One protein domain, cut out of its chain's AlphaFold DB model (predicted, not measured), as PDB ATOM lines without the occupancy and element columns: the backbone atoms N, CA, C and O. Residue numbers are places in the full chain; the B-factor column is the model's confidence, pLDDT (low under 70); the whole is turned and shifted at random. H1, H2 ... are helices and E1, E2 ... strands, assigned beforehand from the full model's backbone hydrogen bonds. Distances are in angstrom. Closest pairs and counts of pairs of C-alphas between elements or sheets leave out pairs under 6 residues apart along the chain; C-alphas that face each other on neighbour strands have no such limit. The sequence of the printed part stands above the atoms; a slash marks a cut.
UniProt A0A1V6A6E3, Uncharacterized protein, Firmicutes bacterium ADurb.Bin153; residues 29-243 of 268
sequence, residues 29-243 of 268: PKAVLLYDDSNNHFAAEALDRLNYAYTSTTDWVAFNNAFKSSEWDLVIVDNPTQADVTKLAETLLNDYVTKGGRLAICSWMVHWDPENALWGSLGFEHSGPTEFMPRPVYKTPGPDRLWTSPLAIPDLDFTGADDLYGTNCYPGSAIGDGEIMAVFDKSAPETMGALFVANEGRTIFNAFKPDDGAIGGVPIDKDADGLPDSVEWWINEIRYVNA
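What this domain is: This is residues 29 to 243 of the 268 residues of an uncharacterized protein of Firmicutes bacterium ADurb.Bin153 (UniProt A0A1V6A6E3). A twisted sheet of seven strands makes the middle, with H2 and H3 packed over one face and H1 and H6 over the other. E5 and E6 pair as a small second sheet close to E8, and H4 and H5 are short helices packed on H3 and H6. The 215 printed residues hold six named helices and nine named strands, in the order E1 H1 E2 H2 E3 H3 E4 H4 E5 H5 E6 E7 E8 E9 H6; the class is mixed, helices and strands, with under half of the residues in named elements. The large sheet runs E2 E1 E3 E4 E9 E8 E7 and is mixed. The whole is compact and rounded, with a radius of gyration of the C-alphas of 15.4 A and spans of 41 by 35 by 32 A.

Where its parts are: E1, residues 32 to 36, begins at C-alpha (154.269, 126.660, 84.416). Then come H1, 42 to 49; E2, 54 to 57; H2, 60 to 68, 12.1 A long; E3, 74 to 79, 16.1 A; H3, 87 to 98, 16.6 A; E4, 103 to 107; H4, 117 to 121; E5, 124 to 126; H5, 144 to 148; E6, 172 to 174; E7, 179 to 183; E8, 193 to 198, 13.1 A; and E9, 203 to 206. H6, 229 to 241, 18.5 A long, ends at C-alpha (145.269, 133.104, 79.277).

How they stand to each other: E1 and E3 are parallel, with N 35 and O 76 2.9 A apart, within hydrogen-bond range. E4 and E9 are parallel too, with N 204 and O 103 at 2.8 A. E7, E8 and E9 form a meander, each strand the antiparallel neighbour of the one before; N 196 and O 205 are 2.9 A apart. E1, H1, E2 and E3, H3, E4 are strand-helix-strand units, parallel neighbour strands joined through a helix, with right-handed crossovers. H6 is on the sheet at a height of 9.7 A, over E4 and E9. H1 touches H6, with C-alphas 46 and 235 closest at 4.9 A. H2 touches H3 at a shallow tilt of 31 degrees, C-alphas 64 and 89 being closest at 6.0 A. E5 and E6 are antiparallel, with N 125 and O 173 at 2.9 A. In the six helices every O i to N i+4 pair is within hydrogen-bond range.

The domain as a whole: The C-alphas of Ser 69 and Ser 187, the two farthest apart, are 45.1 A apart. The printed part has no cut. The links E5 to H5, H5 to E6 and E9 to H6 are long. The mean pLDDT of the printed part is 94.3; residues 84, 142 and 143 are under 70.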
ATOM      1  N   PRO A  29     154.713 128.565  77.102       86.75
ATOM      2  CA  PRO A  29     155.224 128.998  78.389       86.75
ATOM      3  C   PRO A  29     156.436 128.127  78.734       86.75
ATOM      4  O   PRO A  29     156.465 126.931  78.428       86.75
ATOM      5  N   LYS A  30     157.475 128.740  79.298       88.12
ATOM      6  CA  LYS A  30     158.712 128.058  79.691       88.12
ATOM      7  C   LYS A  30     158.662 127.607  81.146       88.12
ATOM      8  O   LYS A  30     159.295 126.608  81.471       88.12
ATOM      9  N   ALA A  31     157.924 128.328  81.986       94.38
ATOM     10  CA  ALA A  31     157.721 128.009  83.392       94.38
ATOM     11  C   ALA A  31     156.226 128.027  83.732       94.38
ATOM     12  O   ALA A  31     155.613 129.094  83.801       94.38
ATOM     13  N   VAL A  32     155.654 126.842  83.957       97.56
ATOM     14  CA  VAL A  32     154.269 126.660  84.416       97.56
ATOM     15  C   VAL A  32     154.275 126.035  85.806       97.56
ATOM     16  O   VAL A  32     154.939 125.014  86.007       97.56
ATOM     17  N   LEU A  33     153.543 126.633  86.744       98.50
ATOM     18  CA  LEU A  33     153.299 126.065  88.070       98.50
ATOM     19  C   LEU A  33     151.854 125.582  88.154       98.50
ATOM     20  O   LEU A  33     150.940 126.346  87.850       98.50
ATOM     21  N   LEU A  34     151.663 124.338  88.580       98.75
ATOM     22  CA  LEU A  34     150.362 123.724  88.806       98.75
ATOM     23  C   LEU A  34     150.208 123.378  90.291       98.75
ATOM     24  O   LEU A  34     151.023 122.639  90.846       98.75
ATOM     25  N   TYR A  35     149.152 123.890  90.912       98.56
ATOM     26  CA  TYR A  35     148.561 123.265  92.091       98.56
ATOM     27  C   TYR A  35     147.353 122.446  91.642       98.56
ATOM     28  O   TYR A  35     146.511 122.982  90.925       98.56
ATOM     29  N   ASP A  36     147.279 121.182  92.042       98.25
ATOM     30  CA  ASP A  36     146.179 120.288  91.675       98.25
ATOM     31  C   ASP A  36     145.922 119.304  92.820       98.25
ATOM     32  O   ASP A  36     146.716 118.391  93.044       98.25
ATOM     33  N   ASP A  37     144.849 119.525  93.582       96.38
ATOM     34  CA  ASP A  37     144.361 118.580  94.599       96.38
ATOM     35  C   ASP A  37     143.055 117.880  94.194       96.38
ATOM     36  O   ASP A  37     142.370 117.291  95.033       96.38
ATOM     37  N   SER A  38     142.739 117.933  92.899       96.12
ATOM     38  CA  SER A  38     141.562 117.311  92.306       96.12
ATOM     39  C   SER A  38     141.703 115.788  92.202       96.12
ATOM     40  O   SER A  38     142.806 115.246  92.266       96.12
ATOM     41  N   ASN A  39     140.586 115.072  92.050       95.50
ATOM     42  CA  ASN A  39     140.601 113.613  91.940       95.50
ATOM     43  C   ASN A  39     140.901 113.137  90.513       95.50
ATOM     44  O   ASN A  39     141.547 112.100  90.343       95.50
ATOM     45  N   ASN A  40     140.421 113.852  89.491       96.25
ATOM     46  CA  ASN A  40     140.571 113.441  88.094       96.25
ATOM     47  C   ASN A  40     141.762 114.106  87.391       96.25
ATOM     48  O   ASN A  40     142.152 113.645  86.320       96.25
ATOM     49  N   HIS A  41     142.360 115.151  87.975       97.38
ATOM     50  CA  HIS A  41     143.539 115.845  87.439       97.38
ATOM     51  C   HIS A  41     143.351 116.383  86.010       97.38
ATOM     52  O   HIS A  41     144.268 116.349  85.179       97.38
ATOM     53  N   PHE A  42     142.154 116.898  85.703       98.44
ATOM     54  CA  PHE A  42     141.824 117.399  84.366       98.44
ATOM     55  C   PHE A  42     142.734 118.561  83.927       98.44
ATOM     56  O   PHE A  42     143.100 118.646  82.752       98.44
ATOM     57  N   ALA A  43     143.159 119.420  84.861       98.56
ATOM     58  CA  ALA A  43     144.101 120.504  84.586       98.56
ATOM     59  C   ALA A  43     145.494 119.986  84.175       98.56
ATOM     60  O   ALA A  43     146.109 120.511  83.238       98.56
ATOM     61  N   ALA A  44     145.994 118.940  84.844       98.69
ATOM     62  CA  ALA A  44     147.256 118.295  84.486       98.69
ATOM     63  C   ALA A  44     147.172 117.619  83.106       98.69
ATOM     64  O   ALA A  44     148.053 117.824  82.266       98.69
ATOM     65  N   GLU A  45     146.082 116.891  82.828       98.62
ATOM     66  CA  GLU A  45     145.857 116.274  81.514       98.62
ATOM     67  C   GLU A  45     145.811 117.329  80.395       98.62
ATOM     68  O   GLU A  45     146.404 117.146  79.324       98.62
ATOM     69  N   ALA A  46     145.161 118.470  80.640       98.62
ATOM     70  CA  ALA A  46     145.123 119.577  79.694       98.62
ATOM     71  C   ALA A  46     146.529 120.112  79.368       98.62
ATOM     72  O   ALA A  46     146.860 120.323  78.195       98.62
ATOM     73  N   LEU A  47     147.391 120.286  80.376       98.19
ATOM     74  CA  LEU A  47     148.784 120.699  80.176       98.19
ATOM     75  C   LEU A  47     149.591 119.677  79.368       98.19
ATOM     76  O   LEU A  47     150.333 120.073  78.458       98.19
ATOM     77  N   ASP A  48     149.421 118.384  79.654       98.25
ATOM     78  CA  ASP A  48     150.074 117.298  78.919       98.25
ATOM     79  C   ASP A  48     149.671 117.313  77.437       98.25
ATOM     80  O   ASP A  48     150.525 117.252  76.546       98.25
ATOM     81  N   ARG A  49     148.375 117.489  77.149       96.88
ATOM     82  CA  ARG A  49     147.834 117.578  75.778       96.88
ATOM     83  C   ARG A  49     148.305 118.817  75.029       96.88
ATOM     84  O   ARG A  49     148.580 118.754  73.831       96.88
ATOM     85  N   LEU A  50     148.473 119.933  75.735       95.25
ATOM     86  CA  LEU A  50     149.093 121.148  75.203       95.25
ATOM     87  C   LEU A  50     150.614 121.026  75.042       95.25
ATOM     88  O   LEU A  50     151.250 121.920  74.466       95.25
ATOM     89  N   ASN A  51     151.204 119.919  75.508       94.88
ATOM     90  CA  ASN A  51     152.638 119.673  75.542       94.88
ATOM     91  C   ASN A  51     153.375 120.782  76.311       94.88
ATOM     92  O   ASN A  51     154.438 121.247  75.886       94.88
ATOM     93  N   TYR A  52     152.795 121.282  77.402       94.56
ATOM     94  CA  TYR A  52     153.420 122.277  78.272       94.56
ATOM     95  C   TYR A  52     154.177 121.553  79.379       94.56
ATOM     96  O   TYR A  52     153.649 120.648  80.007       94.56
ATOM     97  N   ALA A  53     155.437 121.927  79.604       95.69
ATOM     98  CA  ALA A  53     156.179 121.419  80.751       95.69
ATOM     99  C   ALA A  53     155.767 122.219  81.989       95.69
ATOM    100  O   ALA A  53     155.719 123.451  81.927       95.69
ATOM    101  N   TYR A  54     155.501 121.536  83.098       97.94
ATOM    102  CA  TYR A  54     155.057 122.163  84.338       97.94
ATOM    103  C   TYR A  54     155.726 121.544  85.564       97.94
ATOM    104  O   TYR A  54     156.190 120.405  85.550       97.94
ATOM    105  N   THR A  55     155.789 122.338  86.629       98.44
ATOM    106  CA  THR A  55     156.056 121.866  87.989       98.44
ATOM    107  C   THR A  55     154.711 121.720  88.684       98.44
ATOM    108  O   THR A  55     153.976 122.702  88.749       98.44
ATOM    109  N   SER A  56     154.379 120.531  89.183       98.31
ATOM    110  CA  SER A  56     153.127 120.278  89.905       98.31
ATOM    111  C   SER A  56     153.354 119.931  91.370       98.31
ATOM    112  O   SER A  56     154.410 119.429  91.762       98.31
ATOM    113  N   THR A  57     152.346 120.208  92.188       97.88
ATOM    114  CA  THR A  57     152.266 119.785  93.585       97.88
ATOM    115  C   THR A  57     150.810 119.757  94.033       97.88
ATOM    116  O   THR A  57     149.992 120.525  93.535       97.88
ATOM    117  N   THR A  58     150.512 118.908  95.010       96.38
ATOM    118  CA  THR A  58     149.218 118.861  95.711       96.38
ATOM    119  C   THR A  58     149.324 119.451  97.126       96.38
ATOM    120  O   THR A  58     148.385 119.402  97.910       96.38
ATOM    121  N   ASP A  59     150.512 119.934  97.505       95.25
ATOM    122  CA  ASP A  59     150.819 120.469  98.830       95.25
ATOM    123  C   ASP A  59     151.050 121.983  98.759       95.25
ATOM    124  O   ASP A  59     151.918 122.465  98.020       95.25
ATOM    125  N   TRP A  60     150.288 122.735  99.555       94.31
ATOM    126  CA  TRP A  60     150.340 124.197  99.576       94.31
ATOM    127  C   TRP A  60     151.676 124.756 100.069       94.31
ATOM    128  O   TRP A  60     152.088 125.834  99.637       94.31
ATOM    129  N   VAL A  61     152.386 124.056 100.958       93.69
ATOM    130  CA  VAL A  61     153.699 124.513 101.437       93.69
ATOM    131  C   VAL A  61     154.725 124.413 100.309       93.69
ATOM    132  O   VAL A  61     155.450 125.376 100.042       93.69
ATOM    133  N   ALA A  62     154.752 123.285  99.603       95.38
ATOM    134  CA  ALA A  62     155.564 123.079  98.414       95.38
ATOM    135  C   ALA A  62     155.191 124.069  97.302       95.38
ATOM    136  O   ALA A  62     156.095 124.672  96.718       95.38
ATOM    137  N   PHE A  63     153.895 124.320  97.077       96.81
ATOM    138  CA  PHE A  63     153.425 125.318  96.113       96.81
ATOM    139  C   PHE A  63     153.966 126.704  96.451       96.81
ATOM    140  O   PHE A  63     154.647 127.314  95.635       96.81
ATOM    141  N   ASN A  64     153.755 127.175  97.681       95.38
ATOM    142  CA  ASN A  64     154.200 128.496  98.122       95.38
ATOM    143  C   ASN A  64     155.723 128.660  98.020       95.38
ATOM    144  O   ASN A  64     156.216 129.735  97.664       95.38
ATOM    145  N   ASN A  65     156.484 127.610  98.334       94.75
ATOM    146  CA  ASN A  65     157.939 127.627  98.212       94.75
ATOM    147  C   ASN A  65     158.383 127.709  96.748       94.75
ATOM    148  O   ASN A  65     159.196 128.573  96.420       94.75
ATOM    149  N   ALA A  66     157.821 126.874  95.869       96.00
ATOM    150  CA  ALA A  66     158.102 126.920  94.437       96.00
ATOM    151  C   ALA A  66     157.709 128.281  93.843       96.00
ATOM    152  O   ALA A  66     158.512 128.913  93.148       96.00
ATOM    153  N   PHE A  67     156.523 128.781  94.201       96.44
ATOM    154  CA  PHE A  67     155.946 130.003  93.659       96.44
ATOM    155  C   PHE A  67     156.819 131.229  93.942       96.44
ATOM    156  O   PHE A  67     157.084 132.016  93.041       96.44
ATOM    157  N   LYS A  68     157.371 131.340  95.156       95.38
ATOM    158  CA  LYS A  68     158.297 132.421  95.550       95.38
ATOM    159  C   LYS A  68     159.730 132.254  95.032       95.38
ATOM    160  O   LYS A  68     160.530 133.174  95.174       95.38
ATOM    161  N   SER A  69     160.098 131.079  94.524       92.94
ATOM    162  CA  SER A  69     161.494 130.759  94.183       92.94
ATOM    163  C   SER A  69     161.851 130.996  92.716       92.94
ATOM    164  O   SER A  69     163.000 130.791  92.326       92.94
ATOM    165  N   SER A  70     160.879 131.357  91.879       93.81
ATOM    166  CA  SER A  70     161.051 131.463  90.429       93.81
ATOM    167  C   SER A  70     160.069 132.458  89.816       93.81
ATOM    168  O   SER A  70     159.028 132.763  90.395       93.81
ATOM    169  N   GLU A  71     160.403 132.952  88.627       95.44
ATOM    170  CA  GLU A  71     159.458 133.675  87.778       95.44
ATOM    171  C   GLU A  71     158.616 132.665  86.986       95.44
ATOM    172  O   GLU A  71     159.158 131.728  86.396       95.44
ATOM    173  N   TRP A  72     157.301 132.867  86.951       96.25
ATOM    174  CA  TRP A  72     156.355 131.962  86.300       96.25
ATOM    175  C   TRP A  72     155.664 132.645  85.129       96.25
ATOM    176  O   TRP A  72     155.126 133.750  85.262       96.25
ATOM    177  N   ASP A  73     155.659 131.971  83.981       95.50
ATOM    178  CA  ASP A  73     154.921 132.419  82.805       95.50
ATOM    179  C   ASP A  73     153.417 132.236  83.005       95.50
ATOM    180  O   ASP A  73     152.649 133.081  82.554       95.50
ATOM    181  N   LEU A  74     153.014 131.143  83.651       96.56
ATOM    182  CA  LEU A  74     151.627 130.753  83.870       96.56
ATOM    183  C   LEU A  74     151.514 130.000  85.197       96.56
ATOM    184  O   LEU A  74     152.362 129.163  85.514       96.56
ATOM    185  N   VAL A  75     150.448 130.276  85.936       98.25
ATOM    186  CA  VAL A  75     150.070 129.535  87.139       98.25
ATOM    187  C   VAL A  75     148.673 128.967  86.936       98.25
ATOM    188  O   VAL A  75     147.785 129.661  86.442       98.25
ATOM    189  N   ILE A  76     148.488 127.703  87.294       98.75
ATOM    190  CA  ILE A  76     147.193 127.026  87.288       98.75
ATOM    191  C   ILE A  76     146.940 126.498  88.694       98.75
ATOM    192  O   ILE A  76     147.847 125.955  89.330       98.75
ATOM    193  N   VAL A  77     145.722 126.693  89.185       98.62
ATOM    194  CA  VAL A  77     145.288 126.218  90.497       98.62
ATOM    195  C   VAL A  77     143.959 125.495  90.328       98.62
ATOM    196  O   VAL A  77     142.934 126.128  90.093       98.62
ATOM    197  N   ASP A  78     143.986 124.175  90.452       98.25
ATOM    198  CA  ASP A  78     142.800 123.335  90.582       98.25
ATOM    199  C   ASP A  78     142.690 122.917  92.055       98.25
ATOM    200  O   ASP A  78     143.399 122.026  92.526       98.25
ATOM    201  N   ASN A  79     141.896 123.667  92.823       96.50
ATOM    202  CA  ASN A  79     141.716 123.472  94.263       96.50
ATOM    203  C   ASN A  79     140.239 123.184  94.596       96.50
ATOM    204  O   ASN A  79     139.562 124.019  95.200       96.50
ATOM    205  N   PRO A  80     139.684 122.025  94.212       95.06
ATOM    206  CA  PRO A  80     138.332 121.658  94.614       95.06
ATOM    207  C   PRO A  80     138.200 121.322  96.108       95.06
ATOM    208  O   PRO A  80     137.067 121.279  96.601       95.06
ATOM    209  N   THR A  81     139.303 121.109  96.845       92.81
ATOM    210  CA  THR A  81     139.267 120.745  98.274       92.81
ATOM    211  C   THR A  81     139.526 121.908  99.240       92.81
ATOM    212  O   THR A  81     140.298 122.832  98.972       92.81
ATOM    213  N   GLN A  82     138.900 121.841 100.421       85.88
ATOM    214  CA  GLN A  82     139.206 122.737 101.538       85.88
ATOM    215  C   GLN A  82     140.619 122.476 102.075       85.88
ATOM    216  O   GLN A  82     140.955 121.340 102.412       85.88
ATOM    217  N   ALA A  83     141.394 123.540 102.299       80.25
ATOM    218  CA  ALA A  83     142.640 123.457 103.054       80.25
ATOM    219  C   ALA A  83     142.876 124.701 103.926       80.25
ATOM    220  O   ALA A  83     142.869 125.830 103.447       80.25
ATOM    221  N   ASP A  84     143.189 124.498 105.209       69.38
ATOM    222  CA  ASP A  84     143.390 125.592 106.177       69.38
ATOM    223  C   ASP A  84     144.651 126.448 105.910       69.38
ATOM    224  O   ASP A  84     144.836 127.515 106.501       69.38
ATOM    225  N   VAL A  85     145.543 125.988 105.026       71.19
ATOM    226  CA  VAL A  85     146.871 126.576 104.755       71.19
ATOM    227  C   VAL A  85     146.925 127.455 103.492       71.19
ATOM    228  O   VAL A  85     148.010 127.856 103.061       71.19
ATOM    229  N   THR A  86     145.779 127.809 102.905       78.94
ATOM    230  CA  THR A  86     145.700 128.549 101.628       78.94
ATOM    231  C   THR A  86     145.938 130.052 101.753       78.94
ATOM    232  O   THR A  86     146.339 130.672 100.775       78.94
ATOM    233  N   LYS A  87     145.781 130.664 102.937       85.88
ATOM    234  CA  LYS A  87     145.843 132.137 103.098       85.88
ATOM    235  C   LYS A  87     147.115 132.780 102.535       85.88
ATOM    236  O   LYS A  87     147.086 133.868 101.955       85.88
ATOM    237  N   LEU A  88     148.259 132.112 102.710       90.50
ATOM    238  CA  LEU A  88     149.518 132.571 102.120       90.50
ATOM    239  C   LEU A  88     149.491 132.446 100.591       90.50
ATOM    240  O   LEU A  88     149.947 133.365  99.914       90.50
ATOM    241  N   ALA A  89     148.956 131.346 100.062       93.44
ATOM    242  CA  ALA A  89     148.828 131.128  98.626       93.44
ATOM    243  C   ALA A  89     147.911 132.178  97.987       93.44
ATOM    244  O   ALA A  89     148.319 132.810  97.023       93.44
ATOM    245  N   GLU A  90     146.742 132.453  98.568       94.69
ATOM    246  CA  GLU A  90     145.805 133.485  98.099       94.69
ATOM    247  C   GLU A  90     146.459 134.873  98.060       94.69
ATOM    248  O   GLU A  90     146.369 135.589  97.062       94.69
ATOM    249  N   THR A  91     147.213 135.223  99.108       94.62
ATOM    250  CA  THR A  91     147.972 136.480  99.152       94.62
ATOM    251  C   THR A  91     149.030 136.543  98.042       94.62
ATOM    252  O   THR A  91     149.185 137.577  97.390       94.62
ATOM    253  N   LEU A  92     149.767 135.449  97.815       96.06
ATOM    254  CA  LEU A  92     150.784 135.360  96.760       96.06
ATOM    255  C   LEU A  92     150.166 135.402  95.359       96.06
ATOM    256  O   LEU A  92     150.718 136.051  94.475       96.06
ATOM    257  N   LEU A  93     149.027 134.739  95.156       97.69
ATOM    258  CA  LEU A  93     148.277 134.744  93.901       97.69
ATOM    259  C   LEU A  93     147.744 136.145  93.599       97.69
ATOM    260  O   LEU A  93     147.877 136.615  92.472       97.69
ATOM    261  N   ASN A  94     147.230 136.853  94.606       96.94
ATOM    262  CA  ASN A  94     146.790 138.234  94.448       96.94
ATOM    263  C   ASN A  94     147.956 139.162  94.045       96.94
ATOM    264  O   ASN A  94     147.837 139.953  93.108       96.94
ATOM    265  N   ASP A  95     149.117 139.039  94.696       96.25
ATOM    266  CA  ASP A  95     150.329 139.779  94.303       96.25
ATOM    267  C   ASP A  95     150.798 139.414  92.880       96.25
ATOM    268  O   ASP A  95     151.150 140.288  92.088       96.25
ATOM    269  N   TYR A  96     150.750 138.132  92.516       96.88
ATOM    270  CA  TYR A  96     151.099 137.660  91.176       96.88
ATOM    271  C   TYR A  96     150.199 138.271  90.094       96.88
ATOM    272  O   TYR A  96     150.706 138.814  89.110       96.88
ATOM    273  N   VAL A  97     148.876 138.237  90.288       96.31
ATOM    274  CA  VAL A  97     147.891 138.804  89.353       96.31
ATOM    275  C   VAL A  97     148.074 140.315  89.216       96.31
ATOM    276  O   VAL A  97     148.189 140.822  88.099       96.31
ATOM    277  N   THR A  98     148.202 141.037  90.333       94.69
ATOM    278  CA  THR A  98     148.371 142.504  90.327       94.69
ATOM    279  C   THR A  98     149.685 142.962  89.680       94.69
ATOM    280  O   THR A  98     149.758 144.066  89.141       94.69
ATOM    281  N   LYS A  99     150.711 142.103  89.642       94.69
ATOM    282  CA  LYS A  99     151.963 142.323  88.892       94.69
ATOM    283  C   LYS A  99     151.885 141.952  87.407       94.69
ATOM    284  O   LYS A  99     152.884 142.086  86.697       94.69
ATOM    285  N   GLY A 100     150.725 141.517  86.921       94.06
ATOM    286  CA  GLY A 100     150.501 141.145  85.524       94.06
ATOM    287  C   GLY A 100     150.728 139.664  85.219       94.06
ATOM    288  O   GLY A 100     150.923 139.313  84.055       94.06
ATOM    289  N   GLY A 101     150.720 138.805  86.241       95.56
ATOM    290  CA  GLY A 101     150.783 137.356  86.088       95.56
ATOM    291  C   GLY A 101     149.569 136.776  85.355       95.56
ATOM    292  O   GLY A 101     148.528 137.426  85.229       95.56
ATOM    293  N   ARG A 102     149.713 135.546  84.851       96.94
ATOM    294  CA  ARG A 102     148.650 134.803  84.155       96.94
ATOM    295  C   ARG A 102     148.183 133.632  85.002       96.94
ATOM    296  O   ARG A 102     149.000 132.783  85.353       96.94
ATOM    297  N   LEU A 103     146.894 133.597  85.318       98.06
ATOM    298  CA  LEU A 103     146.322 132.656  86.278       98.06
ATOM    299  C   LEU A 103     145.024 132.056  85.741       98.06
ATOM    300  O   LEU A 103     144.125 132.801  85.373       98.06
ATOM    301  N   ALA A 104     144.912 130.733  85.735       98.50
ATOM    302  CA  ALA A 104     143.629 130.043  85.609       98.50
ATOM    303  C   ALA A 104     143.374 129.277  86.911       98.50
ATOM    304  O   ALA A 104     144.252 128.541  87.367       98.50
ATOM    305  N   ILE A 105     142.237 129.516  87.560       98.69
ATOM    306  CA  ILE A 105     142.004 129.045  88.929       98.69
ATOM    307  C   ILE A 105     140.558 128.616  89.167       98.69
ATOM    308  O   ILE A 105     139.629 129.330  88.802       98.69
ATOM    309  N   CYS A 106     140.384 127.495  89.861       97.69
ATOM    310  CA  CYS A 106     139.202 127.192  90.660       97.69
ATOM    311  C   CYS A 106     139.630 127.087  92.137       97.69
ATOM    312  O   CYS A 106     140.785 126.758  92.431       97.69
ATOM    313  N   SER A 107     138.742 127.389  93.083       95.88
ATOM    314  CA  SER A 107     139.067 127.197  94.501       95.88
ATOM    315  C   SER A 107     137.839 126.996  95.370       95.88
ATOM    316  O   SER A 107     136.865 127.744  95.281       95.88
ATOM    317  N   TRP A 108     137.940 126.040  96.290       94.69
ATOM    318  CA  TRP A 108     136.977 125.824  97.362       94.69
ATOM    319  C   TRP A 108     136.894 127.021  98.322       94.69
ATOM    320  O   TRP A 108     135.860 127.276  98.941       94.69
ATOM    321  N   MET A 109     137.986 127.783  98.445       94.00
ATOM    322  CA  MET A 109     138.157 128.819  99.465       94.00
ATOM    323  C   MET A 109     137.192 129.994  99.337       94.00
ATOM    324  O   MET A 109     136.970 130.695 100.321       94.00
ATOM    325  N   VAL A 110     136.540 130.161  98.185       94.38
ATOM    326  CA  VAL A 110     135.441 131.123  98.000       94.38
ATOM    327  C   VAL A 110     134.324 130.880  99.017       94.38
ATOM    328  O   VAL A 110     133.734 131.830  99.522       94.38
ATOM    329  N   HIS A 111     134.062 129.617  99.373       92.38
ATOM    330  CA  HIS A 111     133.082 129.279 100.402       92.38
ATOM    331  C   HIS A 111     133.447 129.850 101.778       92.38
ATOM    332  O   HIS A 111     132.579 130.301 102.524       92.38
ATOM    333  N   TRP A 112     134.729 129.777 102.130       90.44
ATOM    334  CA  TRP A 112     135.222 130.086 103.470       90.44
ATOM    335  C   TRP A 112     135.558 131.560 103.655       90.44
ATOM    336  O   TRP A 112     135.331 132.119 104.727       90.44
ATOM    337  N   ASP A 113     136.106 132.178 102.614       91.56
ATOM    338  CA  ASP A 113     136.526 133.573 102.601       91.56
ATOM    339  C   ASP A 113     136.052 134.258 101.306       91.56
ATOM    340  O   ASP A 113     136.860 134.575 100.429       91.56
ATOM    341  N   PRO A 114     134.731 134.470 101.137       92.50
ATOM    342  CA  PRO A 114     134.165 135.064  99.922       92.50
ATOM    343  C   PRO A 114     134.578 136.527  99.711       92.50
ATOM    344  O   PRO A 114     134.424 137.051  98.611       92.50
ATOM    345  N   GLU A 115     135.110 137.190 100.742       91.38
ATOM    346  CA  GLU A 115     135.566 138.586 100.699       91.38
ATOM    347  C   GLU A 115     137.078 138.711 100.423       91.38
ATOM    348  O   GLU A 115     137.624 139.818 100.437       91.38
ATOM    349  N   ASN A 116     137.776 137.597 100.169       93.88
ATOM    350  CA  ASN A 116     139.209 137.609  99.892       93.88
ATOM    351  C   ASN A 116     139.542 138.504  98.686       93.88
ATOM    352  O   ASN A 116     138.924 138.415  97.624       93.88
ATOM    353  N   ALA A 117     140.576 139.339  98.819       94.94
ATOM    354  CA  ALA A 117     140.956 140.300  97.784       94.94
ATOM    355  C   ALA A 117     141.346 139.645  96.445       94.94
ATOM    356  O   ALA A 117     141.205 140.282  95.399       94.94
ATOM    357  N   LEU A 118     141.810 138.386  96.462       97.06
ATOM    358  CA  LEU A 118     142.106 137.631  95.243       97.06
ATOM    359  C   LEU A 118     140.891 137.569  94.309       97.06
ATOM    360  O   LEU A 118     141.042 137.792  93.113       97.06
ATOM    361  N   TRP A 119     139.697 137.316  94.849       97.88
ATOM    362  CA  TRP A 119     138.459 137.187  94.076       97.88
ATOM    363  C   TRP A 119     138.148 138.458  93.288       97.88
ATOM    364  O   TRP A 119     137.935 138.407  92.075       97.88
ATOM    365  N   GLY A 120     138.262 139.616  93.943       97.75
ATOM    366  CA  GLY A 120     138.084 140.903  93.278       97.75
ATOM    367  C   GLY A 120     139.153 141.192  92.224       97.75
ATOM    368  O   GLY A 120     138.824 141.697  91.152       97.75
ATOM    369  N   SER A 121     140.413 140.806  92.462       97.62
ATOM    370  CA  SER A 121     141.481 140.896  91.448       97.62
ATOM    371  C   SER A 121     141.253 139.986  90.237       97.62
ATOM    372  O   SER A 121     141.846 140.216  89.185       97.62
ATOM    373  N   LEU A 122     140.407 138.960  90.366       98.44
ATOM    374  CA  LEU A 122     139.983 138.075  89.278       98.44
ATOM    375  C   LEU A 122     138.699 138.558  88.582       98.44
ATOM    376  O   LEU A 122     138.192 137.868  87.700       98.44
ATOM    377  N   GLY A 123     138.189 139.738  88.949       98.00
ATOM    378  CA  GLY A 123     136.984 140.328  88.368       98.00
ATOM    379  C   GLY A 123     135.680 139.699  88.860       98.00
ATOM    380  O   GLY A 123     134.653 139.841  88.195       98.00
ATOM    381  N   PHE A 124     135.710 139.005  90.000       98.38
ATOM    382  CA  PHE A 124     134.586 138.263  90.564       98.38
ATOM    383  C   PHE A 124     134.150 138.829  91.920       98.38
ATOM    384  O   PHE A 124     134.975 139.096  92.795       98.38
ATOM    385  N   GLU A 125     132.838 138.952  92.107       97.06
ATOM    386  CA  GLU A 125     132.198 139.190  93.399       97.06
ATOM    387  C   GLU A 125     131.156 138.098  93.656       97.06
ATOM    388  O   GLU A 125     130.235 137.896  92.859       97.06
ATOM    389  N   HIS A 126     131.278 137.397  94.783       95.12
ATOM    390  CA  HIS A 126     130.299 136.391  95.183       95.12
ATOM    391  C   HIS A 126     128.991 137.078  95.604       95.12
ATOM    392  O   HIS A 126     128.931 137.756  96.627       95.12
ATOM    393  N   SER A 127     127.941 136.909  94.801       84.75
ATOM    394  CA  SER A 127     126.655 137.606  94.974       84.75
ATOM    395  C   SER A 127     125.457 136.664  95.130       84.75
ATOM    396  O   SER A 127     124.355 137.127  95.428       84.75
ATOM    397  N   GLY A 128     125.645 135.359  94.913       78.81
ATOM    398  CA  GLY A 128     124.610 134.333  95.038       78.81
ATOM    399  C   GLY A 128     124.795 133.415  96.252       78.81
ATOM    400  O   GLY A 128     125.764 133.538  97.000       78.81
ATOM    401  N   PRO A 129     123.850 132.489  96.493       84.69
ATOM    402  CA  PRO A 129     124.050 131.435  97.477       84.69
ATOM    403  C   PRO A 129     125.095 130.437  96.966       84.69
ATOM    404  O   PRO A 129     125.005 129.988  95.825       84.69
ATOM    405  N   THR A 130     126.032 130.024  97.826       90.75
ATOM    406  CA  THR A 130     126.854 128.841  97.544       90.75
ATOM    407  C   THR A 130     125.944 127.642  97.306       90.75
ATOM    408  O   THR A 130     125.030 127.379  98.094       90.75
ATOM    409  N   GLU A 131     126.213 126.902  96.240       92.56
ATOM    410  CA  GLU A 131     125.449 125.716  95.889       92.56
ATOM    411  C   GLU A 131     126.248 124.463  96.210       92.56
ATOM    412  O   GLU A 131     127.441 124.371  95.940       92.56
ATOM    413  N   PHE A 132     125.577 123.491  96.816       92.38
ATOM    414  CA  PHE A 132     126.213 122.294  97.360       92.38
ATOM    415  C   PHE A 132     126.241 121.126  96.374       92.38
ATOM    416  O   PHE A 132     126.866 120.121  96.658       92.38
ATOM    417  N   MET A 133     125.596 121.250  95.212       92.75
ATOM    418  CA  MET A 133     125.592 120.227  94.164       92.75
ATOM    419  C   MET A 133     126.217 120.785  92.891       92.75
ATOM    420  O   MET A 133     126.005 121.971  92.612       92.75
ATOM    421  N   PRO A 134     126.944 119.965  92.111       94.88
ATOM    422  CA  PRO A 134     127.425 120.387  90.807       94.88
ATOM    423  C   PRO A 134     126.259 120.836  89.925       94.88
ATOM    424  O   PRO A 134     125.174 120.242  89.941       94.88
ATOM    425  N   ARG A 135     126.475 121.896  89.146       94.44
ATOM    426  CA  ARG A 135     125.482 122.425  88.209       94.44
ATOM    427  C   ARG A 135     126.011 122.452  86.791       94.44
ATOM    428  O   ARG A 135     127.197 122.697  86.603       94.44
ATOM    429  N   PRO A 136     125.124 122.299  85.792       96.38
ATOM    430  CA  PRO A 136     125.488 122.609  84.426       96.38
ATOM    431  C   PRO A 136     126.038 124.032  84.310       96.38
ATOM    432  O   PRO A 136     125.495 124.969  84.910       96.38
ATOM    433  N   VAL A 137     127.090 124.181  83.511       97.94
ATOM    434  CA  VAL A 137     127.733 125.459  83.225       97.94
ATOM    435  C   VAL A 137     127.557 125.762  81.749       97.94
ATOM    436  O   VAL A 137     127.971 125.003  80.874       97.94
ATOM    437  N   TYR A 138     126.931 126.896  81.468       97.38
ATOM    438  CA  TYR A 138     126.567 127.278  80.118       97.38
ATOM    439  C   TYR A 138     127.440 128.413  79.617       97.38
ATOM    440  O   TYR A 138     127.529 129.462  80.259       97.38
ATOM    441  N   LYS A 139     128.011 128.259  78.426       95.50
ATOM    442  CA  LYS A 139     128.777 129.330  77.789       95.50
ATOM    443  C   LYS A 139     127.868 130.517  77.487       95.50
ATOM    444  O   LYS A 139     126.729 130.356  77.031       95.50
ATOM    445  N   THR A 140     128.378 131.725  77.691       92.31
ATOM    446  CA  THR A 140     127.756 132.923  77.129       92.31
ATOM    447  C   THR A 140     128.125 133.038  75.644       92.31
ATOM    448  O   THR A 140     129.108 132.441  75.197       92.31
ATOM    449  N   PRO A 141     127.399 133.840  74.844       79.56
ATOM    450  CA  PRO A 141     127.785 134.172  73.467       79.56
ATOM    451  C   PRO A 141     129.102 134.975  73.330       79.56
ATOM    452  O   PRO A 141     129.280 135.647  72.319       79.56
ATOM    453  N   GLY A 142     129.966 134.977  74.357       66.75
ATOM    454  CA  GLY A 142     131.209 135.743  74.472       66.75
ATOM    455  C   GLY A 142     132.287 135.409  73.424       66.75
ATOM    456  O   GLY A 142     132.012 134.731  72.436       66.75
ATOM    457  N   PRO A 143     133.527 135.910  73.597       63.97
ATOM    458  CA  PRO A 143     134.534 135.952  72.545       63.97
ATOM    459  C   PRO A 143     134.857 134.560  72.000       63.97
ATOM    460  O   PRO A 143     135.341 133.691  72.728       63.97
ATOM    461  N   ASP A 144     134.683 134.415  70.682       70.94
ATOM    462  CA  ASP A 144     134.781 133.162  69.925       70.94
ATOM    463  C   ASP A 144     135.981 132.286  70.320       70.94
ATOM    464  O   ASP A 144     135.871 131.063  70.358       70.94
ATOM    465  N   ARG A 145     137.134 132.886  70.654       86.94
ATOM    466  CA  ARG A 145     138.376 132.142  70.910       86.94
ATOM    467  C   ARG A 145     138.341 131.235  72.143       86.94
ATOM    468  O   ARG A 145     139.000 130.208  72.096       86.94
ATOM    469  N   LEU A 146     137.629 131.594  73.219       92.56
ATOM    470  CA  LEU A 146     137.599 130.764  74.437       92.56
ATOM    471  C   LEU A 146     136.803 129.474  74.209       92.56
ATOM    472  O   LEU A 146     137.131 128.438  74.766       92.56
ATOM    473  N   TRP A 147     135.789 129.516  73.348       94.19
ATOM    474  CA  TRP A 147     134.902 128.373  73.108       94.19
ATOM    475  C   TRP A 147     135.288 127.536  71.897       94.19
ATOM    476  O   TRP A 147     134.785 126.429  71.743       94.19
ATOM    477  N   THR A 148     136.133 128.077  71.016       92.00
ATOM    478  CA  THR A 148     136.449 127.456  69.721       92.00
ATOM    479  C   THR A 148     137.938 127.237  69.479       92.00
ATOM    480  O   THR A 148     138.310 126.761  68.404       92.00
ATOM    481  N   SER A 149     138.818 127.595  70.425       90.00
ATOM    482  CA  SER A 149     140.260 127.460  70.232       90.00
ATOM    483  C   SER A 149     141.025 127.046  71.496       90.00
ATOM    484  O   SER A 149     140.986 127.762  72.495       90.00
ATOM    485  N   PRO A 150     141.845 125.977  71.422       92.56
ATOM    486  CA  PRO A 150     142.093 125.122  70.254       92.56
ATOM    487  C   PRO A 150     140.971 124.122  69.944       92.56
ATOM    488  O   PRO A 150     140.984 123.569  68.845       92.56
ATOM    489  N   LEU A 151     140.039 123.900  70.872       94.75
ATOM    490  CA  LEU A 151     138.936 122.949  70.735       94.75
ATOM    491  C   LEU A 151     137.594 123.674  70.641       94.75
ATOM    492  O   LEU A 151     137.436 124.787  71.148       94.75
ATOM    493  N   ALA A 152     136.631 123.044  69.972       93.88
ATOM    494  CA  ALA A 152     135.246 123.486  69.967       93.88
ATOM    495  C   ALA A 152     134.514 122.773  71.105       93.88
ATOM    496  O   ALA A 152     134.006 121.684  70.895       93.88
ATOM    497  N   ILE A 153     134.482 123.394  72.282       94.62
ATOM    498  CA  ILE A 153     134.082 122.720  73.528       94.62
ATOM    499  C   ILE A 153     132.565 122.799  73.753       94.62
ATOM    500  O   ILE A 153     131.956 123.795  73.331       94.62
ATOM    501  N   PRO A 154     131.922 121.833  74.431       96.06
ATOM    502  CA  PRO A 154     130.497 121.879  74.764       96.06
ATOM    503  C   PRO A 154     130.196 122.795  75.971       96.06
ATOM    504  O   PRO A 154     131.085 123.410  76.560       96.06
ATOM    505  N   ASP A 155     128.908 122.965  76.294       96.94
ATOM    506  CA  ASP A 155     128.504 123.400  77.646       96.94
ATOM    507  C   ASP A 155     128.814 122.240  78.615       96.94
ATOM    508  O   ASP A 155     128.639 121.086  78.225       96.94
ATOM    509  N   LEU A 156     129.214 122.508  79.863       97.75
ATOM    510  CA  LEU A 156     129.441 121.436  80.843       97.75
ATOM    511  C   LEU A 156     128.101 120.940  81.386       97.75
ATOM    512  O   LEU A 156     127.354 121.701  82.006       97.75
ATOM    513  N   ASP A 157     127.793 119.661  81.175       95.56
ATOM    514  CA  ASP A 157     126.575 119.020  81.677       95.56
ATOM    515  C   ASP A 157     126.875 118.151  82.903       95.56
ATOM    516  O   ASP A 157     127.075 116.945  82.795       95.56
ATOM    517  N   PHE A 158     126.848 118.756  84.090       95.44
ATOM    518  CA  PHE A 158     127.042 118.046  85.363       95.44
ATOM    519  C   PHE A 158     125.763 117.383  85.899       95.44
ATOM    520  O   PHE A 158     125.632 117.111  87.094       95.44
ATOM    521  N   THR A 159     124.777 117.114  85.038       91.25
ATOM    522  CA  THR A 159     123.564 116.408  85.457       91.25
ATOM    523  C   THR A 159     123.906 114.995  85.934       91.25
ATOM    524  O   THR A 159     124.247 114.123  85.139       91.25
ATOM    525  N   GLY A 160     123.744 114.751  87.236       90.38
ATOM    526  CA  GLY A 160     124.045 113.455  87.853       90.38
ATOM    527  C   GLY A 160     125.519 113.245  88.201       90.38
ATOM    528  O   GLY A 160     125.875 112.116  88.531       90.38
ATOM    529  N   ALA A 161     126.333 114.303  88.129       93.38
ATOM    530  CA  ALA A 161     127.712 114.316  88.598       93.38
ATOM    531  C   ALA A 161     127.844 113.909  90.074       93.38
ATOM    532  O   ALA A 161     126.932 114.125  90.882       93.38
ATOM    533  N   ASP A 162     129.000 113.341  90.412       85.94
ATOM    534  CA  ASP A 162     129.361 112.999  91.782       85.94
ATOM    535  C   ASP A 162     129.583 114.284  92.608       85.94
ATOM    536  O   ASP A 162     130.314 115.178  92.194       85.94
ATOM    537  N   ASP A 163     128.985 114.378  93.800       89.19
ATOM    538  CA  ASP A 163     129.348 115.415  94.777       89.19
ATOM    539  C   ASP A 163     130.501 114.907  95.649       89.19
ATOM    540  O   ASP A 163     130.294 114.159  96.610       89.19
ATOM    541  N   LEU A 164     131.726 115.285  95.284       85.62
ATOM    542  CA  LEU A 164     132.947 114.841  95.964       85.62
ATOM    543  C   LEU A 164     133.426 115.820  97.043       85.62
ATOM    544  O   LEU A 164     134.233 115.454  97.898       85.62
ATOM    545  N   TYR A 165     132.933 117.057  97.015       90.12
ATOM    546  CA  TYR A 165     133.569 118.176  97.710       90.12
ATOM    547  C   TYR A 165     132.612 119.023  98.550       90.12
ATOM    548  O   TYR A 165     133.058 119.918  99.275       90.12
ATOM    549  N   GLY A 166     131.307 118.773  98.446       89.44
ATOM    550  CA  GLY A 166     130.278 119.317  99.315       89.44
ATOM    551  C   GLY A 166     130.040 120.819  99.214       89.44
ATOM    552  O   GLY A 166     129.354 121.318 100.087       89.44
ATOM    553  N   THR A 167     130.584 121.550  98.228       91.38
ATOM    554  CA  THR A 167     130.304 122.987  97.934       91.38
ATOM    555  C   THR A 167     130.690 123.338  96.491       91.38
ATOM    556  O   THR A 167     131.796 123.775  96.224       91.38
ATOM    557  N   ASN A 168     129.841 123.135  95.503       93.81
ATOM    558  CA  ASN A 168     130.321 122.938  94.132       93.81
ATOM    559  C   ASN A 168     130.202 124.152  93.210       93.81
ATOM    560  O   ASN A 168     130.880 124.205  92.183       93.81
ATOM    561  N   CYS A 169     129.387 125.146  93.569       96.12
ATOM    562  CA  CYS A 169     129.233 126.358  92.766       96.12
ATOM    563  C   CYS A 169     129.153 127.619  93.632       96.12
ATOM    564  O   CYS A 169     128.532 127.626  94.698       96.12
ATOM    565  N   TYR A 170     129.730 128.703  93.121       97.19
ATOM    566  CA  TYR A 170     129.794 130.021  93.750       97.19
ATOM    567  C   TYR A 170     129.249 131.092  92.790       97.19
ATOM    568  O   TYR A 170     130.026 131.864  92.228       97.19
ATOM    569  N   PRO A 171     127.925 131.149  92.550       96.81
ATOM    570  CA  PRO A 171     127.346 132.132  91.642       96.81
ATOM    571  C   PRO A 171     127.736 133.560  92.032       96.81
ATOM    572  O   PRO A 171     127.648 133.955  93.201       96.81
ATOM    573  N   GLY A 172     128.158 134.351  91.049       96.44
ATOM    574  CA  GLY A 172     128.567 135.725  91.301       96.44
ATOM    575  C   GLY A 172     128.361 136.677  90.141       96.44
ATOM    576  O   GLY A 172     127.891 136.307  89.062       96.44
ATOM    577  N   SER A 173     128.739 137.920  90.404       97.19
ATOM    578  CA  SER A 173     128.674 139.040  89.475       97.19
ATOM    579  C   SER A 173     130.083 139.447  89.050       97.19
ATOM    580  O   SER A 173     131.056 139.239  89.779       97.19
ATOM    581  N   ALA A 174     130.202 140.031  87.858       96.94
ATOM    582  CA  ALA A 174     131.464 140.607  87.413       96.94
ATOM    583  C   ALA A 174     131.681 141.993  88.031       96.94
ATOM    584  O   ALA A 174     130.758 142.809  88.078       96.94
ATOM    585  N   ILE A 175     132.915 142.273  88.450       97.31
ATOM    586  CA  ILE A 175     133.338 143.577  88.976       97.31
ATOM    587  C   ILE A 175     134.631 144.050  88.307       97.31
ATOM    588  O   ILE A 175     135.403 143.257  87.773       97.31
ATOM    589  N   GLY A 176     134.886 145.361  88.343       96.06
ATOM    590  CA  GLY A 176     136.086 145.942  87.735       96.06
ATOM    591  C   GLY A 176     136.110 145.758  86.214       96.06
ATOM    592  O   GLY A 176     135.184 146.191  85.531       96.06
ATOM    593  N   ASP A 177     137.182 145.153  85.700       95.88
ATOM    594  CA  ASP A 177     137.334 144.761  84.292       95.88
ATOM    595  C   ASP A 177     136.918 143.300  84.024       95.88
ATOM    596  O   ASP A 177     137.189 142.775  82.945       95.88
ATOM    597  N   GLY A 178     136.281 142.647  85.002       96.75
ATOM    598  CA  GLY A 178     135.774 141.291  84.879       96.75
ATOM    599  C   GLY A 178     134.660 141.162  83.840       96.75
ATOM    600  O   GLY A 178     133.795 142.026  83.697       96.75
ATOM    601  N   GLU A 179     134.651 140.028  83.149       96.00
ATOM    602  CA  GLU A 179     133.654 139.647  82.157       96.00
ATOM    603  C   GLU A 179     133.131 138.237  82.454       96.00
ATOM    604  O   GLU A 179     133.908 137.300  82.652       96.00
ATOM    605  N   ILE A 180     131.803 138.073  82.445       96.56
ATOM    606  CA  ILE A 180     131.146 136.771  82.609       96.56
ATOM    607  C   ILE A 180     131.176 136.017  81.278       96.56
ATOM    608  O   ILE A 180     130.538 136.395  80.292       96.56
ATOM    609  N   MET A 181     131.890 134.902  81.276       96.56
ATOM    610  CA  MET A 181     132.112 134.049  80.113       96.56
ATOM    611  C   MET A 181     131.226 132.802  80.138       96.56
ATOM    612  O   MET A 181     130.787 132.321  79.098       96.56
ATOM    613  N   ALA A 182     130.876 132.311  81.318       97.56
ATOM    614  CA  ALA A 182     129.902 131.240  81.467       97.56
ATOM    615  C   ALA A 182     128.996 131.510  82.663       97.56
ATOM    616  O   ALA A 182     129.352 132.287  83.546       97.56
ATOM    617  N   VAL A 183     127.823 130.883  82.683       97.19
ATOM    618  CA  VAL A 183     126.780 131.092  83.694       97.19
ATOM    619  C   VAL A 183     126.180 129.769  84.154       97.19
ATOM    620  O   VAL A 183     126.058 128.828  83.372       97.19
ATOM    621  N   PHE A 184     125.722 129.717  85.400       96.94
ATOM    622  CA  PHE A 184     124.921 128.608  85.930       96.94
ATOM    623  C   PHE A 184     123.443 128.696  85.520       96.94
ATOM    624  O   PHE A 184     122.712 127.701  85.576       96.94
ATOM    625  N   ASP A 185     122.975 129.890  85.143       95.00
ATOM    626  CA  ASP A 185     121.594 130.158  84.741       95.00
ATOM    627  C   ASP A 185     121.537 131.201  83.616       95.00
ATOM    628  O   ASP A 185     121.886 132.369  83.797       95.00
ATOM    629  N   LYS A 186     121.046 130.784  82.443       94.38
ATOM    630  CA  LYS A 186     120.884 131.655  81.267       94.38
ATOM    631  C   LYS A 186     119.850 132.767  81.481       94.38
ATOM    632  O   LYS A 186     119.835 133.719  80.704       94.38
ATOM    633  N   SER A 187     118.965 132.644  82.473       94.69
ATOM    634  CA  SER A 187     117.911 133.622  82.757       94.69
ATOM    635  C   SER A 187     118.348 134.771  83.672       94.69
ATOM    636  O   SER A 187     117.680 135.802  83.675       94.69
ATOM    637  N   ALA A 188     119.464 134.613  84.390       92.88
ATOM    638  CA  ALA A 188     120.036 135.621  85.287       92.88
ATOM    639  C   ALA A 188     121.568 135.739  85.104       92.88
ATOM    640  O   ALA A 188     122.327 135.582  86.065       92.88
ATOM    641  N   PRO A 189     122.056 135.964  83.868       91.94
ATOM    642  CA  PRO A 189     123.479 135.883  83.544       91.94
ATOM    643  C   PRO A 189     124.350 136.892  84.303       91.94
ATOM    644  O   PRO A 189     125.539 136.655  84.462       91.94
ATOM    645  N   GLU A 190     123.779 137.999  84.777       92.19
ATOM    646  CA  GLU A 190     124.483 139.057  85.505       92.19
ATOM    647  C   GLU A 190     124.844 138.711  86.955       92.19
ATOM    648  O   GLU A 190     125.763 139.318  87.495       92.19
ATOM    649  N   THR A 191     124.138 137.762  87.581       93.75
ATOM    650  CA  THR A 191     124.347 137.367  88.993       93.75
ATOM    651  C   THR A 191     124.634 135.877  89.173       93.75
ATOM    652  O   THR A 191     124.983 135.445  90.272       93.75
ATOM    653  N   MET A 192     124.505 135.092  88.099       96.19
ATOM    654  CA  MET A 192     124.759 133.652  88.073       96.19
ATOM    655  C   MET A 192     126.000 133.310  87.241       96.19
ATOM    656  O   MET A 192     126.026 132.279  86.564       96.19
ATOM    657  N   GLY A 193     127.016 134.176  87.257       97.12
ATOM    658  CA  GLY A 193     128.284 133.927  86.580       97.12
ATOM    659  C   GLY A 193     129.012 132.717  87.166       97.12
ATOM    660  O   GLY A 193     129.018 132.509  88.379       97.12
ATOM    661  N   ALA A 194     129.604 131.921  86.279       97.44
ATOM    662  CA  ALA A 194     130.300 130.670  86.567       97.44
ATOM    663  C   ALA A 194     131.766 130.689  86.111       97.44
ATOM    664  O   ALA A 194     132.608 130.068  86.746       97.44
ATOM    665  N   LEU A 195     132.085 131.414  85.037       98.12
ATOM    666  CA  LEU A 195     133.458 131.617  84.571       98.12
ATOM    667  C   LEU A 195     133.681 133.103  84.333       98.12
ATOM    668  O   LEU A 195     132.888 133.741  83.634       98.12
ATOM    669  N   PHE A 196     134.761 133.631  84.895       97.94
ATOM    670  CA  PHE A 196     135.123 135.040  84.827       97.94
ATOM    671  C   PHE A 196     136.469 135.194  84.137       97.94
ATOM    672  O   PHE A 196     137.423 134.487  84.457       97.94
ATOM    673  N   VAL A 197     136.549 136.133  83.200       97.25
ATOM    674  CA  VAL A 197     137.809 136.587  82.608       97.25
ATOM    675  C   VAL A 197     138.068 138.013  83.061       97.25
ATOM    676  O   VAL A 197     137.164 138.835  83.020       97.25
ATOM    677  N   ALA A 198     139.304 138.322  83.439       96.56
ATOM    678  CA  ALA A 198     139.708 139.674  83.820       96.56
ATOM    679  C   ALA A 198     141.151 139.960  83.383       96.56
ATOM    680  O   ALA A 198     141.809 139.128  82.738       96.56
ATOM    681  N   ASN A 199     141.660 141.142  83.737       95.88
ATOM    682  CA  ASN A 199     143.046 141.548  83.526       95.88
ATOM    683  C   ASN A 199     143.466 141.459  82.053       95.88
ATOM    684  O   ASN A 199     144.502 140.871  81.726       95.88
ATOM    685  N   GLU A 200     142.640 142.003  81.154       92.94
ATOM    686  CA  GLU A 200     142.848 141.959  79.694       92.94
ATOM    687  C   GLU A 200     143.010 140.522  79.150       92.94
ATOM    688  O   GLU A 200     143.760 140.262  78.204       92.94
ATOM    689  N   GLY A 201     142.331 139.560  79.779       93.25
ATOM    690  CA  GLY A 201     142.376 138.153  79.398       93.25
ATOM    691  C   GLY A 201     143.554 137.365  79.966       93.25
ATOM    692  O   GLY A 201     143.802 136.255  79.498       93.25
ATOM    693  N   ARG A 202     144.295 137.911  80.940       95.31
ATOM    694  CA  ARG A 202     145.383 137.191  81.627       95.31
ATOM    695  C   ARG A 202     144.888 136.250  82.717       95.31
ATOM    696  O   ARG A 202     145.636 135.349  83.092       95.31
ATOM    697  N   THR A 203     143.678 136.459  83.232       97.62
ATOM    698  CA  THR A 203     143.138 135.638  84.315       97.62
ATOM    699  C   THR A 203     141.808 135.006  83.954       97.62
ATOM    700  O   THR A 203     140.960 135.667  83.357       97.62
ATOM    701  N   ILE A 204     141.640 133.748  84.356       98.19
ATOM    702  CA  ILE A 204     140.375 133.018  84.363       98.19
ATOM    703  C   ILE A 204     140.097 132.536  85.784       98.19
ATOM    704  O   ILE A 204     140.983 131.988  86.441       98.19
ATOM    705  N   PHE A 205     138.865 132.732  86.237       98.75
ATOM    706  CA  PHE A 205     138.350 132.159  87.471       98.75
ATOM    707  C   PHE A 205     137.113 131.309  87.185       98.75
ATOM    708  O   PHE A 205     136.108 131.814  86.683       98.75
ATOM    709  N   ASN A 206     137.198 130.029  87.539       98.69
ATOM    710  CA  ASN A 206     136.088 129.090  87.557       98.69
ATOM    711  C   ASN A 206     135.433 129.136  88.936       98.69
ATOM    712  O   ASN A 206     135.990 128.658  89.923       98.69
ATOM    713  N   ALA A 207     134.222 129.680  88.994       98.00
ATOM    714  CA  ALA A 207     133.386 129.717  90.190       98.00
ATOM    715  C   ALA A 207     132.650 128.381  90.436       98.00
ATOM    716  O   ALA A 207     131.616 128.333  91.099       98.00
ATOM    717  N   PHE A 208     133.171 127.299  89.869       97.56
ATOM    718  CA  PHE A 208     132.739 125.912  90.003       97.56
ATOM    719  C   PHE A 208     133.980 125.022  90.045       97.56
ATOM    720  O   PHE A 208     135.097 125.506  89.863       97.56
ATOM    721  N   LYS A 209     133.791 123.720  90.250       96.25
ATOM    722  CA  LYS A 209     134.879 122.742  90.238       96.25
ATOM    723  C   LYS A 209     134.813 121.942  88.938       96.25
ATOM    724  O   LYS A 209     133.934 121.094  88.810       96.25
ATOM    725  N   PRO A 210     135.717 122.172  87.968       96.50
ATOM    726  CA  PRO A 210     135.779 121.337  86.768       96.50
ATOM    727  C   PRO A 210     135.913 119.841  87.090       96.50
ATOM    728  O   PRO A 210     135.444 118.999  86.324       96.50
ATOM    729  N   ASP A 211     136.506 119.508  88.239       96.00
ATOM    730  CA  ASP A 211     136.662 118.133  88.712       96.00
ATOM    731  C   ASP A 211     135.350 117.420  89.089       96.00
ATOM    732  O   ASP A 211     135.323 116.193  89.128       96.00
ATOM    733  N   ASP A 212     134.242 118.148  89.270       95.25
ATOM    734  CA  ASP A 212     132.908 117.541  89.409       95.25
ATOM    735  C   ASP A 212     132.418 116.890  88.098       95.25
ATOM    736  O   ASP A 212     131.374 116.244  88.066       95.25
ATOM    737  N   GLY A 213     133.151 117.037  86.991       95.31
ATOM    738  CA  GLY A 213     132.819 116.491  85.674       95.31
ATOM    739  C   GLY A 213     132.940 114.969  85.546       95.31
ATOM    740  O   GLY A 213     133.474 114.492  84.545       95.31
ATOM    741  N   ALA A 214     132.465 114.194  86.524       95.75
ATOM    742  CA  ALA A 214     132.467 112.732  86.513       95.75
ATOM    743  C   ALA A 214     131.180 112.139  87.119       95.75
ATOM    744  O   ALA A 214     130.578 112.713  88.025       95.75
ATOM    745  N   ILE A 215     130.765 110.964  86.628       95.12
ATOM    746  CA  ILE A 215     129.628 110.187  87.150       95.12
ATOM    747  C   ILE A 215     130.111 108.786  87.513       95.12
ATOM    748  O   ILE A 215     130.544 108.027  86.640       95.12
ATOM    749  N   GLY A 216     130.024 108.414  88.789       91.00
ATOM    750  CA  GLY A 216     130.551 107.140  89.275       91.00
ATOM    751  C   GLY A 216     132.048 106.972  88.989       91.00
ATOM    752  O   GLY A 216     132.484 105.864  88.667       91.00
ATOM    753  N   GLY A 217     132.813 108.068  89.048       89.69
ATOM    754  CA  GLY A 217     134.242 108.104  88.718       89.69
ATOM    755  C   GLY A 217     134.579 107.967  87.226       89.69
ATOM    756  O   GLY A 217     135.736 107.726  86.887       89.69
ATOM    757  N   VAL A 218     133.595 108.080  86.329       95.31
ATOM    758  CA  VAL A 218     133.821 108.129  84.879       95.31
ATOM    759  C   VAL A 218     133.693 109.579  84.412       95.31
ATOM    760  O   VAL A 218     132.605 110.140  84.568       95.31
ATOM    761  N   PRO A 219     134.750 110.183  83.837       97.12
ATOM    762  CA  PRO A 219     134.678 111.538  83.305       97.12
ATOM    763  C   PRO A 219     133.559 111.707  82.270       97.12
ATOM    764  O   PRO A 219     133.320 110.821  81.446       97.12
ATOM    765  N   ILE A 220     132.872 112.845  82.329       97.56
ATOM    766  CA  ILE A 220     131.796 113.208  81.408       97.56
ATOM    767  C   ILE A 220     132.419 113.671  80.086       97.56
ATOM    768  O   ILE A 220     133.242 114.579  80.073       97.56
ATOM    769  N   ASP A 221     132.009 113.028  78.995       97.06
ATOM    770  CA  ASP A 221     132.324 113.361  77.597       97.06
ATOM    771  C   ASP A 221     130.975 113.414  76.864       97.06
ATOM    772  O   ASP A 221     130.393 112.380  76.500       97.06
ATOM    773  N   LYS A 222     130.367 114.605  76.820       95.06
ATOM    774  CA  LYS A 222     128.965 114.760  76.409       95.06
ATOM    775  C   LYS A 222     128.810 114.778  74.900       95.06
ATOM    776  O   LYS A 222     127.778 114.318  74.392       95.06
ATOM    777  N   ASP A 223     129.777 115.345  74.195       95.00
ATOM    778  CA  ASP A 223     129.773 115.410  72.739       95.00
ATOM    779  C   ASP A 223     130.400 114.169  72.071       95.00
ATOM    780  O   ASP A 223     130.238 113.985  70.859       95.00
ATOM    781  N   ALA A 224     130.929 113.244  72.883       95.19
ATOM    782  CA  ALA A 224     131.415 111.919  72.515       95.19
ATOM    783  C   ALA A 224     132.609 111.963  71.553       95.19
ATOM    784  O   ALA A 224     132.727 111.115  70.653       95.19
ATOM    785  N   ASP A 225     133.482 112.954  71.724       95.25
ATOM    786  CA  ASP A 225     134.679 113.131  70.909       95.25
ATOM    787  C   ASP A 225     135.898 112.336  71.437       95.25
ATOM    788  O   ASP A 225     136.911 112.187  70.738       95.25
ATOM    789  N   GLY A 226     135.755 111.713  72.614       96.00
ATOM    790  CA  GLY A 226     136.774 110.908  73.277       96.00
ATOM    791  C   GLY A 226     137.650 111.691  74.257       96.00
ATOM    792  O   GLY A 226     138.675 111.151  74.700       96.00
ATOM    793  N   LEU A 227     137.293 112.934  74.577       97.50
ATOM    794  CA  LEU A 227     137.946 113.796  75.552       97.50
ATOM    795  C   LEU A 227     136.926 114.226  76.618       97.50
ATOM    796  O   LEU A 227     135.825 114.620  76.267       97.50
ATOM    797  N   PRO A 228     137.243 114.168  77.925       98.19
ATOM    798  CA  PRO A 228     136.306 114.680  78.916       98.19
ATOM    799  C   PRO A 228     136.092 116.186  78.756       98.19
ATOM    800  O   PRO A 228     137.072 116.930  78.655       98.19
ATOM    801  N   ASP A 229     134.841 116.643  78.841       98.44
ATOM    802  CA  ASP A 229     134.471 118.044  78.608       98.44
ATOM    803  C   ASP A 229     135.264 118.995  79.537       98.44
ATOM    804  O   ASP A 229     135.715 120.070  79.136       98.44
ATOM    805  N   SER A 230     135.508 118.585  80.790       98.00
ATOM    806  CA  SER A 230     136.313 119.356  81.752       98.00
ATOM    807  C   SER A 230     137.785 119.493  81.340       98.00
ATOM    808  O   SER A 230     138.406 120.522  81.611       98.00
ATOM    809  N   VAL A 231     138.361 118.490  80.664       98.75
ATOM    810  CA  VAL A 231     139.722 118.582  80.098       98.75
ATOM    811  C   VAL A 231     139.732 119.574  78.942       98.75
ATOM    812  O   VAL A 231     140.659 120.377  78.827       98.75
ATOM    813  N   GLU A 232     138.706 119.552  78.096       98.31
ATOM    814  CA  GLU A 232     138.586 120.491  76.984       98.31
ATOM    815  C   GLU A 232     138.483 121.946  77.443       98.31
ATOM    816  O   GLU A 232     139.158 122.823  76.890       98.31
ATOM    817  N   TRP A 233     137.682 122.195  78.482       98.12
ATOM    818  CA  TRP A 233     137.580 123.504  79.120       98.12
ATOM    819  C   TRP A 233     138.943 123.971  79.621       98.12
ATOM    820  O   TRP A 233     139.421 125.014  79.171       98.12
ATOM    821  N   TRP A 234     139.648 123.161  80.416       98.62
ATOM    822  CA  TRP A 234     141.002 123.503  80.860       98.62
ATOM    823  C   TRP A 234     141.965 123.768  79.691       98.62
ATOM    824  O   TRP A 234     142.726 124.737  79.734       98.62
ATOM    825  N   ILE A 235     141.927 122.974  78.613       98.06
ATOM    826  CA  ILE A 235     142.755 123.196  77.413       98.06
ATOM    827  C   ILE A 235     142.505 124.588  76.822       98.06
ATOM    828  O   ILE A 235     143.459 125.324  76.531       98.06
ATOM    829  N   ASN A 236     141.238 124.950  76.629       96.88
ATOM    830  CA  ASN A 236     140.861 126.231  76.048       96.88
ATOM    831  C   ASN A 236     141.177 127.400  76.986       96.88
ATOM    832  O   ASN A 236     141.749 128.394  76.537       96.88
ATOM    833  N   GLU A 237     140.896 127.279  78.280       97.19
ATOM    834  CA  GLU A 237     141.195 128.305  79.282       97.19
ATOM    835  C   GLU A 237     142.700 128.574  79.393       97.19
ATOM    836  O   GLU A 237     143.142 129.722  79.290       97.19
ATOM    837  N   ILE A 238     143.517 127.518  79.496       96.75
ATOM    838  CA  ILE A 238     144.982 127.619  79.542       96.75
ATOM    839  C   ILE A 238     145.507 128.308  78.278       96.75
ATOM    840  O   ILE A 238     146.387 129.174  78.335       96.75
ATOM    841  N   ARG A 239     144.962 127.956  77.110       93.56
ATOM    842  CA  ARG A 239     145.332 128.600  75.843       93.56
ATOM    843  C   ARG A 239     144.861 130.040  75.761       93.56
ATOM    844  O   ARG A 239     145.578 130.867  75.194       93.56
ATOM    845  N   TYR A 240     143.710 130.350  76.342       93.50
ATOM    846  CA  TYR A 240     143.156 131.689  76.379       93.50
ATOM    847  C   TYR A 240     144.046 132.640  77.180       93.50
ATOM    848  O   TYR A 240     144.444 133.678  76.634       93.50
ATOM    849  N   VAL A 241     144.407 132.271  78.416       93.44
ATOM    850  CA  VAL A 241     145.269 133.104  79.277       93.44
ATOM    851  C   VAL A 241     146.694 133.206  78.739       93.44
ATOM    852  O   VAL A 241     147.361 134.225  78.907       93.44
ATOM    853  N   ASN A 242     147.161 132.184  78.016       90.12
ATOM    854  CA  ASN A 242     148.498 132.140  77.430       90.12
ATOM    855  C   ASN A 242     148.568 132.639  75.965       90.12
ATOM    856  O   ASN A 242     149.530 132.368  75.242       90.12
ATOM    857  N   ALA A 243     147.564 133.382  75.488       80.88
ATOM    858  CA  ALA A 243     147.507 133.818  74.089       80.88
ATOM    859  C   ALA A 243     148.566 134.870  73.698       80.88
ATOM    860  O   ALA A 243     148.858 135.029  72.514       80.88
TER     861      ALA A 243